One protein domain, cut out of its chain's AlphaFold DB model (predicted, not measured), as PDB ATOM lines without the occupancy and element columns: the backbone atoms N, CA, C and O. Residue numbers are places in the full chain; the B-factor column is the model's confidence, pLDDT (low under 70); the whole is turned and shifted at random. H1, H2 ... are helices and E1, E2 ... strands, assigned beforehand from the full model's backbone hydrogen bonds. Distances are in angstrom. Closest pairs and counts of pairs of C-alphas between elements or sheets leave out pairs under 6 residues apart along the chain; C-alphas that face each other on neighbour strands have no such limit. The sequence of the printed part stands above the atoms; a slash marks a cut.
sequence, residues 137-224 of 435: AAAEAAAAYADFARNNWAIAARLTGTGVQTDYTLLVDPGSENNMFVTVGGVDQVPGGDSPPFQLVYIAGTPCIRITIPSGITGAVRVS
ATOM      1  N   ALA A 137      -2.976 -23.294  64.455       80.56
ATOM      2  CA  ALA A 137      -3.816 -23.171  63.261       80.56
ATOM      3  C   ALA A 137      -4.167 -21.704  62.940       80.56
ATOM      4  O   ALA A 137      -4.116 -21.281  61.783       80.56
ATOM      5  N   ALA A 138      -4.470 -20.896  63.963       82.12
ATOM      6  CA  ALA A 138      -4.725 -19.467  63.796       82.12
ATOM      7  C   ALA A 138      -3.475 -18.700  63.326       82.12
ATOM      8  O   ALA A 138      -3.581 -17.814  62.476       82.12
ATOM      9  N   ALA A 139      -2.291 -19.049  63.841       84.69
ATOM     10  CA  ALA A 139      -1.027 -18.452  63.417       84.69
ATOM     11  C   ALA A 139      -0.680 -18.805  61.959       84.69
ATOM     12  O   ALA A 139      -0.255 -17.930  61.204       84.69
ATOM     13  N   GLU A 140      -0.907 -20.054  61.543       81.19
ATOM     14  CA  GLU A 140      -0.717 -20.497  60.156       81.19
ATOM     15  C   GLU A 140      -1.665 -19.772  59.193       81.19
ATOM     16  O   GLU A 140      -1.221 -19.267  58.158       81.19
ATOM     17  N   ALA A 141      -2.945 -19.641  59.556       76.56
ATOM     18  CA  ALA A 141      -3.910 -18.877  58.773       76.56
ATOM     19  C   ALA A 141      -3.487 -17.404  58.648       76.56
ATOM     20  O   ALA A 141      -3.433 -16.864  57.543       76.56
ATOM     21  N   ALA A 142      -3.122 -16.753  59.758       79.06
ATOM     22  CA  ALA A 142      -2.682 -15.358  59.754       79.06
ATOM     23  C   ALA A 142      -1.432 -15.134  58.884       79.06
ATOM     24  O   ALA A 142      -1.357 -14.136  58.163       79.06
ATOM     25  N   ALA A 143      -0.471 -16.063  58.908       78.75
ATOM     26  CA  ALA A 143       0.706 -16.015  58.044       78.75
ATOM     27  C   ALA A 143       0.328 -16.136  56.557       78.75
ATOM     28  O   ALA A 143       0.800 -15.337  55.747       78.75
ATOM     29  N   ALA A 144      -0.580 -17.052  56.205       70.75
ATOM     30  CA  ALA A 144      -1.069 -17.203  54.834       70.75
ATOM     31  C   ALA A 144      -1.782 -15.934  54.324       70.75
ATOM     32  O   ALA A 144      -1.533 -15.493  53.200       70.75
ATOM     33  N   TYR A 145      -2.605 -15.295  55.162       69.62
ATOM     34  CA  TYR A 145      -3.241 -14.013  54.831       69.62
ATOM     35  C   TYR A 145      -2.227 -12.871  54.671       69.62
ATOM     36  O   TYR A 145      -2.387 -12.022  53.792       69.62
ATOM     37  N   ALA A 146      -1.170 -12.840  55.488       72.38
ATOM     38  CA  ALA A 146      -0.109 -11.843  55.367       72.38
ATOM     39  C   ALA A 146       0.716 -12.019  54.078       72.38
ATOM     40  O   ALA A 146       1.080 -11.022  53.451       72.38
ATOM     41  N   ASP A 147       0.984 -13.261  53.665       67.25
ATOM     42  CA  ASP A 147       1.646 -13.560  52.391       67.25
ATOM     43  C   ASP A 147       0.773 -13.150  51.197       67.25
ATOM     44  O   ASP A 147       1.251 -12.442  50.305       67.25
ATOM     45  N   PHE A 148      -0.526 -13.474  51.244       62.69
ATOM     46  CA  PHE A 148      -1.514 -13.049  50.247       62.69
ATOM     47  C   PHE A 148      -1.550 -11.519  50.096       62.69
ATOM     48  O   PHE A 148      -1.445 -10.986  48.990       62.69
ATOM     49  N   ALA A 149      -1.591 -10.787  51.215       64.00
ATOM     50  CA  ALA A 149      -1.588  -9.323  51.222       64.00
ATOM     51  C   ALA A 149      -0.307  -8.702  50.628       64.00
ATOM     52  O   ALA A 149      -0.340  -7.572  50.138       64.00
ATOM     53  N   ARG A 150       0.820  -9.424  50.648       60.78
ATOM     54  CA  ARG A 150       2.102  -8.974  50.078       60.78
ATOM     55  C   ARG A 150       2.285  -9.332  48.604       60.78
ATOM     56  O   ARG A 150       3.348  -9.041  48.062       60.78
ATOM     57  N   ASN A 151       1.286  -9.938  47.955       58.00
ATOM     58  CA  ASN A 151       1.417 -10.495  46.603       58.00
ATOM     59  C   ASN A 151       2.576 -11.513  46.494       58.00
ATOM     60  O   ASN A 151       3.175 -11.695  45.436       58.00
ATOM     61  N   ASN A 152       2.916 -12.154  47.614       65.12
ATOM     62  CA  ASN A 152       3.777 -13.322  47.655       65.12
ATOM     63  C   ASN A 152       2.841 -14.535  47.573       65.12
ATOM     64  O   ASN A 152       1.786 -14.520  48.203       65.12
ATOM     65  N   TRP A 153       3.165 -15.556  46.779       70.44
ATOM     66  CA  TRP A 153       2.294 -16.732  46.647       70.44
ATOM     67  C   TRP A 153       1.943 -17.307  48.028       70.44
ATOM     68  O   TRP A 153       2.823 -17.812  48.725       70.44
ATOM     69  N   ALA A 154       0.667 -17.249  48.413       73.31
ATOM     70  CA  ALA A 154       0.204 -17.788  49.684       73.31
ATOM     71  C   ALA A 154       0.046 -19.307  49.563       73.31
ATOM     72  O   ALA A 154      -0.501 -19.806  48.576       73.31
ATOM     73  N   ILE A 155       0.516 -20.057  50.563       79.75
ATOM     74  CA  ILE A 155       0.262 -21.501  50.637       79.75
ATOM     75  C   ILE A 155      -1.184 -21.692  51.099       79.75
ATOM     76  O   ILE A 155      -1.501 -21.452  52.259       79.75
ATOM     77  N   ALA A 156      -2.052 -22.137  50.192       78.44
ATOM     78  CA  ALA A 156      -3.456 -22.405  50.481       78.44
ATOM     79  C   ALA A 156      -3.669 -23.793  51.098       78.44
ATOM     80  O   ALA A 156      -4.619 -23.975  51.841       78.44
ATOM     81  N   ALA A 157      -2.800 -24.772  50.836       83.25
ATOM     82  CA  ALA A 157      -2.842 -26.066  51.520       83.25
ATOM     83  C   ALA A 157      -1.511 -26.813  51.419       83.25
ATOM     84  O   ALA A 157      -0.778 -26.688  50.432       83.25
ATOM     85  N   ARG A 158      -1.233 -27.649  52.426       85.50
ATOM     86  CA  ARG A 158      -0.222 -28.713  52.378       85.50
ATOM     87  C   ARG A 158      -0.952 -30.045  52.282       85.50
ATOM     88  O   ARG A 158      -1.843 -30.320  53.077       85.50
ATOM     89  N   LEU A 159      -0.582 -30.856  51.302       89.94
ATOM     90  CA  LEU A 159      -1.279 -32.090  50.962       89.94
ATOM     91  C   LEU A 159      -0.400 -33.283  51.332       89.94
ATOM     92  O   LEU A 159       0.812 -33.258  51.115       89.94
ATOM     93  N   THR A 160      -1.008 -34.340  51.861       91.56
ATOM     94  CA  THR A 160      -0.353 -35.641  52.054       91.56
ATOM     95  C   THR A 160      -1.249 -36.711  51.459       91.56
ATOM     96  O   THR A 160      -2.411 -36.834  51.848       91.56
ATOM     97  N   GLY A 161      -0.726 -37.437  50.475       89.12
ATOM     98  CA  GLY A 161      -1.498 -38.385  49.694       89.12
ATOM     99  C   GLY A 161      -1.896 -39.625  50.470       89.12
ATOM    100  O   GLY A 161      -1.099 -40.213  51.200       89.12
ATOM    101  N   THR A 162      -3.142 -40.030  50.258       89.69
ATOM    102  CA  THR A 162      -3.769 -41.225  50.833       89.69
ATOM    103  C   THR A 162      -3.904 -42.355  49.807       89.69
ATOM    104  O   THR A 162      -4.288 -43.466  50.159       89.69
ATOM    105  N   GLY A 163      -3.581 -42.099  48.532       89.31
ATOM    106  CA  GLY A 163      -3.773 -43.035  47.421       89.31
ATOM    107  C   GLY A 163      -5.192 -43.054  46.842       89.31
ATOM    108  O   GLY A 163      -5.437 -43.804  45.900       89.31
ATOM    109  N   VAL A 164      -6.114 -42.239  47.367       92.31
ATOM    110  CA  VAL A 164      -7.515 -42.137  46.920       92.31
ATOM    111  C   VAL A 164      -7.900 -40.660  46.775       92.31
ATOM    112  O   VAL A 164      -7.284 -39.788  47.391       92.31
ATOM    113  N   GLN A 165      -8.906 -40.362  45.947       92.62
ATOM    114  CA  GLN A 165      -9.451 -39.009  45.812       92.62
ATOM    115  C   GLN A 165      -9.922 -38.488  47.173       92.62
ATOM    116  O   GLN A 165     -10.719 -39.135  47.849       92.62
ATOM    117  N   THR A 166      -9.410 -37.325  47.566       92.81
ATOM    118  CA  THR A 166      -9.676 -36.710  48.869       92.81
ATOM    119  C   THR A 166      -9.903 -35.208  48.688       92.81
ATOM    120  O   THR A 166      -9.298 -34.593  47.807       92.81
ATOM    121  N   ASP A 167     -10.760 -34.630  49.532       94.56
ATOM    122  CA  ASP A 167     -10.996 -33.188  49.605       94.56
ATOM    123  C   ASP A 167     -10.131 -32.600  50.730       94.56
ATOM    124  O   ASP A 167     -10.334 -32.911  51.905       94.56
ATOM    125  N   TYR A 168      -9.156 -31.763  50.379       93.25
ATOM    126  CA  TYR A 168      -8.298 -31.070  51.340       93.25
ATOM    127  C   TYR A 168      -8.758 -29.624  51.491       93.25
ATOM    128  O   TYR A 168      -8.858 -28.900  50.502       93.25
ATOM    129  N   THR A 169      -9.014 -29.193  52.724       92.88
ATOM    130  CA  THR A 169      -9.410 -27.813  53.019       92.88
ATOM    131  C   THR A 169      -8.330 -26.820  52.596       92.88
ATOM    132  O   THR A 169      -7.146 -27.022  52.867       92.88
ATOM    133  N   LEU A 170      -8.751 -25.735  51.947       90.62
ATOM    134  CA  LEU A 170      -7.905 -24.603  51.601       90.62
ATOM    135  C   LEU A 170      -7.999 -23.529  52.696       90.62
ATOM    136  O   LEU A 170      -9.080 -23.192  53.170       90.62
ATOM    137  N   LEU A 171      -6.852 -22.972  53.075       86.69
ATOM    138  CA  LEU A 171      -6.693 -21.888  54.050       86.69
ATOM    139  C   LEU A 171      -7.220 -20.544  53.526       86.69
ATOM    140  O   LEU A 171      -7.587 -19.672  54.312       86.69
ATOM    141  N   VAL A 172      -7.232 -20.375  52.202       84.50
ATOM    142  CA  VAL A 172      -7.688 -19.173  51.498       84.50
ATOM    143  C   VAL A 172      -8.527 -19.613  50.306       84.50
ATOM    144  O   VAL A 172      -8.161 -20.566  49.616       84.50
ATOM    145  N   ASP A 173      -9.634 -18.916  50.060       86.81
ATOM    146  CA  ASP A 173     -10.478 -19.152  48.891       86.81
ATOM    147  C   ASP A 173      -9.805 -18.604  47.613       86.81
ATOM    148  O   ASP A 173      -9.585 -17.393  47.514       86.81
ATOM    149  N   PRO A 174      -9.463 -19.456  46.626       84.00
ATOM    150  CA  PRO A 174      -8.887 -19.002  45.361       84.00
ATOM    151  C   PRO A 174      -9.909 -18.340  44.418       84.00
ATOM    152  O   PRO A 174      -9.506 -17.747  43.412       84.00
ATOM    153  N   GLY A 175     -11.217 -18.476  44.669       85.44
ATOM    154  CA  GLY A 175     -12.320 -17.991  43.828       85.44
ATOM    155  C   GLY A 175     -12.503 -18.738  42.496       85.44
ATOM    156  O   GLY A 175     -13.622 -18.868  42.004       85.44
ATOM    157  N   SER A 176     -11.423 -19.265  41.913       85.44
ATOM    158  CA  SER A 176     -11.415 -20.098  40.707       85.44
ATOM    159  C   SER A 176     -10.287 -21.127  40.778       85.44
ATOM    160  O   SER A 176      -9.197 -20.825  41.259       85.44
ATOM    161  N   GLU A 177     -10.519 -22.324  40.235       87.69
ATOM    162  CA  GLU A 177      -9.487 -23.358  40.074       87.69
ATOM    163  C   GLU A 177      -8.294 -22.894  39.218       87.69
ATOM    164  O   GLU A 177      -7.162 -23.299  39.469       87.69
ATOM    165  N   ASN A 178      -8.510 -21.956  38.287       85.31
ATOM    166  CA  ASN A 178      -7.449 -21.371  37.456       85.31
ATOM    167  C   ASN A 178      -6.486 -20.460  38.235       85.31
ATOM    168  O   ASN A 178      -5.418 -20.125  37.729       85.31
ATOM    169  N   ASN A 179      -6.845 -20.062  39.458       83.38
ATOM    170  CA  ASN A 179      -5.998 -19.241  40.326       83.38
ATOM    171  C   ASN A 179      -5.097 -20.091  41.242       83.38
ATOM    172  O   ASN A 179      -4.388 -19.546  42.093       83.38
ATOM    173  N   MET A 180      -5.140 -21.420  41.104       87.50
ATOM    174  CA  MET A 180      -4.386 -22.362  41.924       87.50
ATOM    175  C   MET A 180      -3.166 -22.893  41.165       87.50
ATOM    176  O   MET A 180      -3.279 -23.430  40.067       87.50
ATOM    177  N   PHE A 181      -1.999 -22.825  41.799       88.56
ATOM    178  CA  PHE A 181      -0.794 -23.546  41.398       88.56
ATOM    179  C   PHE A 181      -0.648 -24.773  42.292       88.56
ATOM    180  O   PHE A 181      -0.340 -24.652  43.482       88.56
ATOM    181  N   VAL A 182      -0.913 -25.953  41.737       91.44
ATOM    182  CA  VAL A 182      -0.921 -27.218  42.477       91.44
ATOM    183  C   VAL A 182       0.306 -28.031  42.096       91.44
ATOM    184  O   VAL A 182       0.487 -28.366  40.931       91.44
ATOM    185  N   THR A 183       1.119 -28.402  43.079       92.06
ATOM    186  CA  THR A 183       2.294 -29.260  42.876       92.06
ATOM    187  C   THR A 183       2.122 -30.548  43.675       92.06
ATOM    188  O   THR A 183       1.813 -30.502  44.866       92.06
ATOM    189  N   VAL A 184       2.364 -31.701  43.052       92.31
ATOM    190  CA  VAL A 184       2.317 -33.032  43.681       92.31
ATOM    191  C   VAL A 184       3.636 -33.749  43.424       92.31
ATOM    192  O   VAL A 184       4.039 -33.909  42.277       92.31
ATOM    193  N   GLY A 185       4.346 -34.156  44.479       90.25
ATOM    194  CA  GLY A 185       5.636 -34.844  44.349       90.25
ATOM    195  C   GLY A 185       6.700 -34.042  43.588       90.25
ATOM    196  O   GLY A 185       7.584 -34.632  42.979       90.25
ATOM    197  N   GLY A 186       6.591 -32.708  43.585       86.38
ATOM    198  CA  GLY A 186       7.460 -31.810  42.815       86.38
ATOM    199  C   GLY A 186       7.037 -31.578  41.360       86.38
ATOM    200  O   GLY A 186       7.739 -30.861  40.655       86.38
ATOM    201  N   VAL A 187       5.914 -32.149  40.910       89.25
ATOM    202  CA  VAL A 187       5.372 -31.969  39.555       89.25
ATOM    203  C   VAL A 187       4.142 -31.072  39.588       89.25
ATOM    204  O   VAL A 187       3.175 -31.352  40.307       89.25
ATOM    205  N   ASP A 188       4.163 -30.020  38.779       90.38
ATOM    206  CA  ASP A 188       3.033 -29.108  38.633       90.38
ATOM    207  C   ASP A 188       1.875 -29.782  37.893       90.38
ATOM    208  O   ASP A 188       2.052 -30.458  36.878       90.38
ATOM    209  N   GLN A 189       0.677 -29.607  38.436       91.44
ATOM    210  CA  GLN A 189      -0.565 -30.114  37.879       91.44
ATOM    211  C   GLN A 189      -1.227 -28.997  37.076       91.44
ATOM    212  O   GLN A 189      -1.383 -27.878  37.562       91.44
ATOM    213  N   VAL A 190      -1.624 -29.301  35.844       83.69
ATOM    214  CA  VAL A 190      -2.278 -28.333  34.960       83.69
ATOM    215  C   VAL A 190      -3.797 -28.439  35.144       83.69
ATOM    216  O   VAL A 190      -4.324 -29.545  35.029       83.69
ATOM    217  N   PRO A 191      -4.516 -27.339  35.435       82.06
ATOM    218  CA  PRO A 191      -5.976 -27.356  35.500       82.06
ATOM    219  C   PRO A 191      -6.609 -27.587  34.114       82.06
ATOM    220  O   PRO A 191      -6.066 -27.166  33.092       82.06
ATOM    221  N   GLY A 192      -7.787 -28.223  34.082       72.88
ATOM    222  CA  GLY A 192      -8.587 -28.442  32.866       72.88
ATOM    223  C   GLY A 192      -8.430 -29.817  32.188       72.88
ATOM    224  O   GLY A 192      -7.621 -30.648  32.595       72.88
ATOM    225  N   GLY A 193      -9.246 -30.060  31.153       75.88
ATOM    226  CA  GLY A 193      -9.363 -31.335  30.421       75.88
ATOM    227  C   GLY A 193     -10.600 -32.166  30.808       75.88
ATOM    228  O   GLY A 193     -11.266 -31.865  31.794       75.88
ATOM    229  N   ASP A 194     -10.897 -33.232  30.053       72.62
ATOM    230  CA  ASP A 194     -12.053 -34.128  30.297       72.62
ATOM    231  C   ASP A 194     -11.934 -34.946  31.601       72.62
ATOM    232  O   ASP A 194     -12.881 -35.590  32.055       72.62
ATOM    233  N   SER A 195     -10.755 -34.950  32.222       78.94
ATOM    234  CA  SER A 195     -10.490 -35.557  33.528       78.94
ATOM    235  C   SER A 195      -9.404 -34.742  34.231       78.94
ATOM    236  O   SER A 195      -8.223 -35.086  34.138       78.94
ATOM    237  N   PRO A 196      -9.783 -33.619  34.865       85.88
ATOM    238  CA  PRO A 196      -8.825 -32.694  35.444       85.88
ATOM    239  C   PRO A 196      -8.107 -33.354  36.633       85.88
ATOM    240  O   PRO A 196      -8.739 -34.082  37.408       85.88
ATOM    241  N   PRO A 197      -6.796 -33.109  36.814       88.56
ATOM    242  CA  PRO A 197      -6.022 -33.720  37.894       88.56
ATOM    243  C   PRO A 197      -6.472 -33.247  39.283       88.56
ATOM    244  O   PRO A 197      -6.260 -33.954  40.265       88.56
ATOM    245  N   PHE A 198      -7.113 -32.079  39.371       93.19
ATOM    246  CA  PHE A 198      -7.729 -31.549  40.583       93.19
ATOM    247  C   PHE A 198      -8.936 -30.666  40.252       93.19
ATOM    248  O   PHE A 198      -9.090 -30.236  39.112       93.19
ATOM    249  N   GLN A 199      -9.773 -30.385  41.252       93.19
ATOM    250  CA  GLN A 199     -10.923 -29.478  41.146       93.19
ATOM    251  C   GLN A 199     -11.060 -28.620  42.409       93.19
ATOM    252  O   GLN A 199     -10.779 -29.094  43.513       93.19
ATOM    253  N   LEU A 200     -11.539 -27.382  42.261       92.12
ATOM    254  CA  LEU A 200     -12.011 -26.565  43.386       92.12
ATOM    255  C   LEU A 200     -13.456 -26.954  43.731       92.12
ATOM    256  O   LEU A 200     -14.340 -26.888  42.879       92.12
ATOM    257  N   VAL A 201     -13.712 -27.330  44.983       94.75
ATOM    258  CA  VAL A 201     -15.050 -27.687  45.482       94.75
ATOM    259  C   VAL A 201     -15.346 -26.964  46.791       94.75
ATOM    260  O   VAL A 201     -14.436 -26.660  47.554       94.75
ATOM    261  N   TYR A 202     -16.623 -26.709  47.076       95.50
ATOM    262  CA  TYR A 202     -17.048 -26.093  48.334       95.50
ATOM    263  C   TYR A 202     -17.833 -27.104  49.165       95.50
ATOM    264  O   TYR A 202     -18.946 -27.486  48.801       95.50
ATOM    265  N   ILE A 203     -17.266 -27.531  50.292       94.62
ATOM    266  CA  ILE A 203     -17.915 -28.456  51.225       94.62
ATOM    267  C   ILE A 203     -18.483 -27.632  52.375       94.62
ATOM    268  O   ILE A 203     -17.737 -27.027  53.140       94.62
ATOM    269  N   ALA A 204     -19.813 -27.552  52.457       92.81
ATOM    270  CA  ALA A 204     -20.517 -26.717  53.436       92.81
ATOM    271  C   ALA A 204     -20.032 -25.246  53.458       92.81
ATOM    272  O   ALA A 204     -19.920 -24.633  54.515       92.81
ATOM    273  N   GLY A 205     -19.713 -24.685  52.284       88.31
ATOM    274  CA  GLY A 205     -19.222 -23.307  52.141       88.31
ATOM    275  C   GLY A 205     -17.723 -23.118  52.403       88.31
ATOM    276  O   GLY A 205     -17.227 -22.010  52.241       88.31
ATOM    277  N   THR A 206     -16.991 -24.178  52.759       92.12
ATOM    278  CA  THR A 206     -15.531 -24.137  52.932       92.12
ATOM    279  C   THR A 206     -14.832 -24.539  51.628       92.12
ATOM    280  O   THR A 206     -15.187 -25.587  51.078       92.12
ATOM    281  N   PRO A 207     -13.859 -23.758  51.116       93.44
ATOM    282  CA  PRO A 207     -13.134 -24.105  49.897       93.44
ATOM    283  C   PRO A 207     -12.206 -25.303  50.139       93.44
ATOM    284  O   PRO A 207     -11.420 -25.322  51.086       93.44
ATOM    285  N   CYS A 208     -12.270 -26.299  49.260       94.19
ATOM    286  CA  CYS A 208     -11.439 -27.496  49.281       94.19
ATOM    287  C   CYS A 208     -10.871 -27.781  47.884       94.19
ATOM    288  O   CYS A 208     -11.531 -27.546  46.871       94.19
ATOM    289  N   ILE A 209      -9.669 -28.354  47.823       94.75
ATOM    290  CA  ILE A 209      -9.150 -28.990  46.610       94.75
ATOM    291  C   ILE A 209      -9.505 -30.475  46.628       94.75
ATOM    292  O   ILE A 209      -9.132 -31.198  47.552       94.75
ATOM    293  N   ARG A 210     -10.188 -30.936  45.586       93.75
ATOM    294  CA  ARG A 210     -10.424 -32.354  45.321       93.75
ATOM    295  C   ARG A 210      -9.328 -32.884  44.414       93.75
ATOM    296  O   ARG A 210      -9.208 -32.429  43.279       93.75
ATOM    297  N   ILE A 211      -8.535 -33.839  44.891       93.00
ATOM    298  CA  ILE A 211      -7.399 -34.397  44.140       93.00
ATOM    299  C   ILE A 211      -7.094 -35.833  44.586       93.00
ATOM    300  O   ILE A 211      -7.292 -36.193  45.747       93.00
ATOM    301  N   THR A 212      -6.589 -36.660  43.669       92.94
ATOM    302  CA  THR A 212      -6.025 -37.982  43.985       92.94
ATOM    303  C   THR A 212      -4.507 -37.874  44.047       92.94
ATOM    304  O   THR A 212      -3.865 -37.589  43.039       92.94
ATOM    305  N   ILE A 213      -3.917 -38.128  45.217       91.06
ATOM    306  CA  ILE A 213      -2.460 -38.089  45.411       91.06
ATOM    307  C   ILE A 213      -1.978 -39.481  45.831       91.06
ATOM    308  O   ILE A 213      -2.555 -40.047  46.768       91.06
ATOM    309  N   PRO A 214      -0.933 -40.044  45.190       93.62
ATOM    310  CA  PRO A 214      -0.365 -41.328  45.591       93.62
ATOM    311  C   PRO A 214       0.011 -41.363  47.076       93.62
ATOM    312  O   PRO A 214       0.469 -40.365  47.635       93.62
ATOM    313  N   SER A 215      -0.176 -42.520  47.712       93.44
ATOM    314  CA  SER A 215       0.080 -42.678  49.146       93.44
ATOM    315  C   SER A 215       1.517 -42.289  49.506       93.44
ATOM    316  O   SER A 215       2.467 -42.727  48.855       93.44
ATOM    317  N   GLY A 216       1.672 -41.440  50.523       88.06
ATOM    318  CA  GLY A 216       2.975 -40.981  51.014       88.06
ATOM    319  C   GLY A 216       3.640 -39.873  50.190       88.06
ATOM    320  O   GLY A 216       4.685 -39.367  50.597       88.06
ATOM    321  N   ILE A 217       3.047 -39.449  49.069       93.69
ATOM    322  CA  ILE A 217       3.525 -38.295  48.301       93.69
ATOM    323  C   ILE A 217       2.929 -37.010  48.871       93.69
ATOM    324  O   ILE A 217       1.743 -36.942  49.194       93.69
ATOM    325  N   THR A 218       3.758 -35.977  48.992       91.62
ATOM    326  CA  THR A 218       3.330 -34.658  49.464       91.62
ATOM    327  C   THR A 218       3.047 -33.718  48.301       91.62
ATOM    328  O   THR A 218       3.567 -33.880  47.194       91.62
ATOM    329  N   GLY A 219       2.209 -32.721  48.552       89.94
ATOM    330  CA  GLY A 219       1.905 -31.666  47.598       89.94
ATOM    331  C   GLY A 219       1.652 -30.334  48.284       89.94
ATOM    332  O   GLY A 219       1.556 -30.252  49.510       89.94
ATOM    333  N   ALA A 220       1.546 -29.281  47.487       91.12
ATOM    334  CA  ALA A 220       1.201 -27.955  47.965       91.12
ATOM    335  C   ALA A 220       0.295 -27.249  46.959       91.12
ATOM    336  O   ALA A 220       0.459 -27.406  45.750       91.12
ATOM    337  N   VAL A 221      -0.628 -26.446  47.480       90.75
ATOM    338  CA  VAL A 221      -1.419 -25.503  46.690       90.75
ATOM    339  C   VAL A 221      -0.930 -24.105  47.010       90.75
ATOM    340  O   VAL A 221      -0.878 -23.716  48.179       90.75
ATOM    341  N   ARG A 222      -0.583 -23.349  45.976       87.88
ATOM    342  CA  ARG A 222      -0.260 -21.928  46.070       87.88
ATOM    343  C   ARG A 222      -1.307 -21.116  45.330       87.88
ATOM    344  O   ARG A 222      -1.731 -21.505  44.248       87.88
ATOM    345  N   VAL A 223      -1.698 -19.988  45.900       83.25
ATOM    346  CA  VAL A 223      -2.645 -19.049  45.291       83.25
ATOM    347  C   VAL A 223      -2.019 -17.657  45.260       83.25
ATOM    348  O   VAL A 223      -1.251 -17.290  46.151       83.25
ATOM    349  N   SER A 224      -2.310 -16.889  44.216       72.38
ATOM    350  CA  SER A 224      -1.972 -15.462  44.117       72.38
ATOM    351  C   SER A 224      -3.247 -14.629  44.026       72.38
ATOM    352  O   SER A 224      -4.330 -15.175  43.812       72.38
TER     353      SER A 224
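AT A GLANCE: This is residues 137 to 224 of the 435 residues of an uncharacterized protein of Rhizobium sp. BK251 (UniProt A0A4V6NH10). Two antiparallel sheets stand face to face as a small sandwich, their strands crossed at 49 degrees, and one helix, H1, packs beside edge strand E1. One sheet has the order E1, E7, E3, E4, the other E2, E6, E5. The printed part has 88 residues, with one named helix and then seven named strands, of mixed class. It is compact and rounded, with a radius of gyration of the C-alphas of 12.5 A and spans of 33 by 28 by 26 A.

IN THESE COORDINATES: H1, residues 137 to 149, begins at C-alpha 137 (-3.816, -23.171, 63.261) and is 18.5 A long. The strands are E1, residues 154 to 160, 18.0 A; E2, 165 to 169, 13.3 A; E3, 180 to 184, 12.7 A; E4, 187 to 189, 6.4 A; E5, 198 to 203, 15.1 A; E6, 206 to 212, 19.0 A; and E7, 218 to 223, 17.2 A, ending at C-alpha 223 (-2.645, -19.049, 45.291).

HOW THE PARTS SIT: H1 is on the first sheet, over none of its strands; the C-alphas of Phe 148 and Ala 154 are its closest to E1, 5.1 A apart. Every O i to N i+4 pair in H1 is within hydrogen-bond range. So are N 156 and O 221, 2.8 A, between E1 and E7; N 181 and O 222, 2.8 A, between E3 and E7; N 189 and O 182, 2.8 A, in the hairpin E3 and E4; N 168 and O 209, 2.9 A, between E2 and E6; and N 208 and O 201, 2.8 A, in the hairpin E5 and E6. The facing parts of the sheets are 10.3 A centre to centre.

THE WHOLE: The C-alphas of Ala 139 and Asp 194 are the two farthest apart, 38.3 A. The printed part has no cut and no long link. Confidence is under 70 at residue 145 and residues 147 to 152.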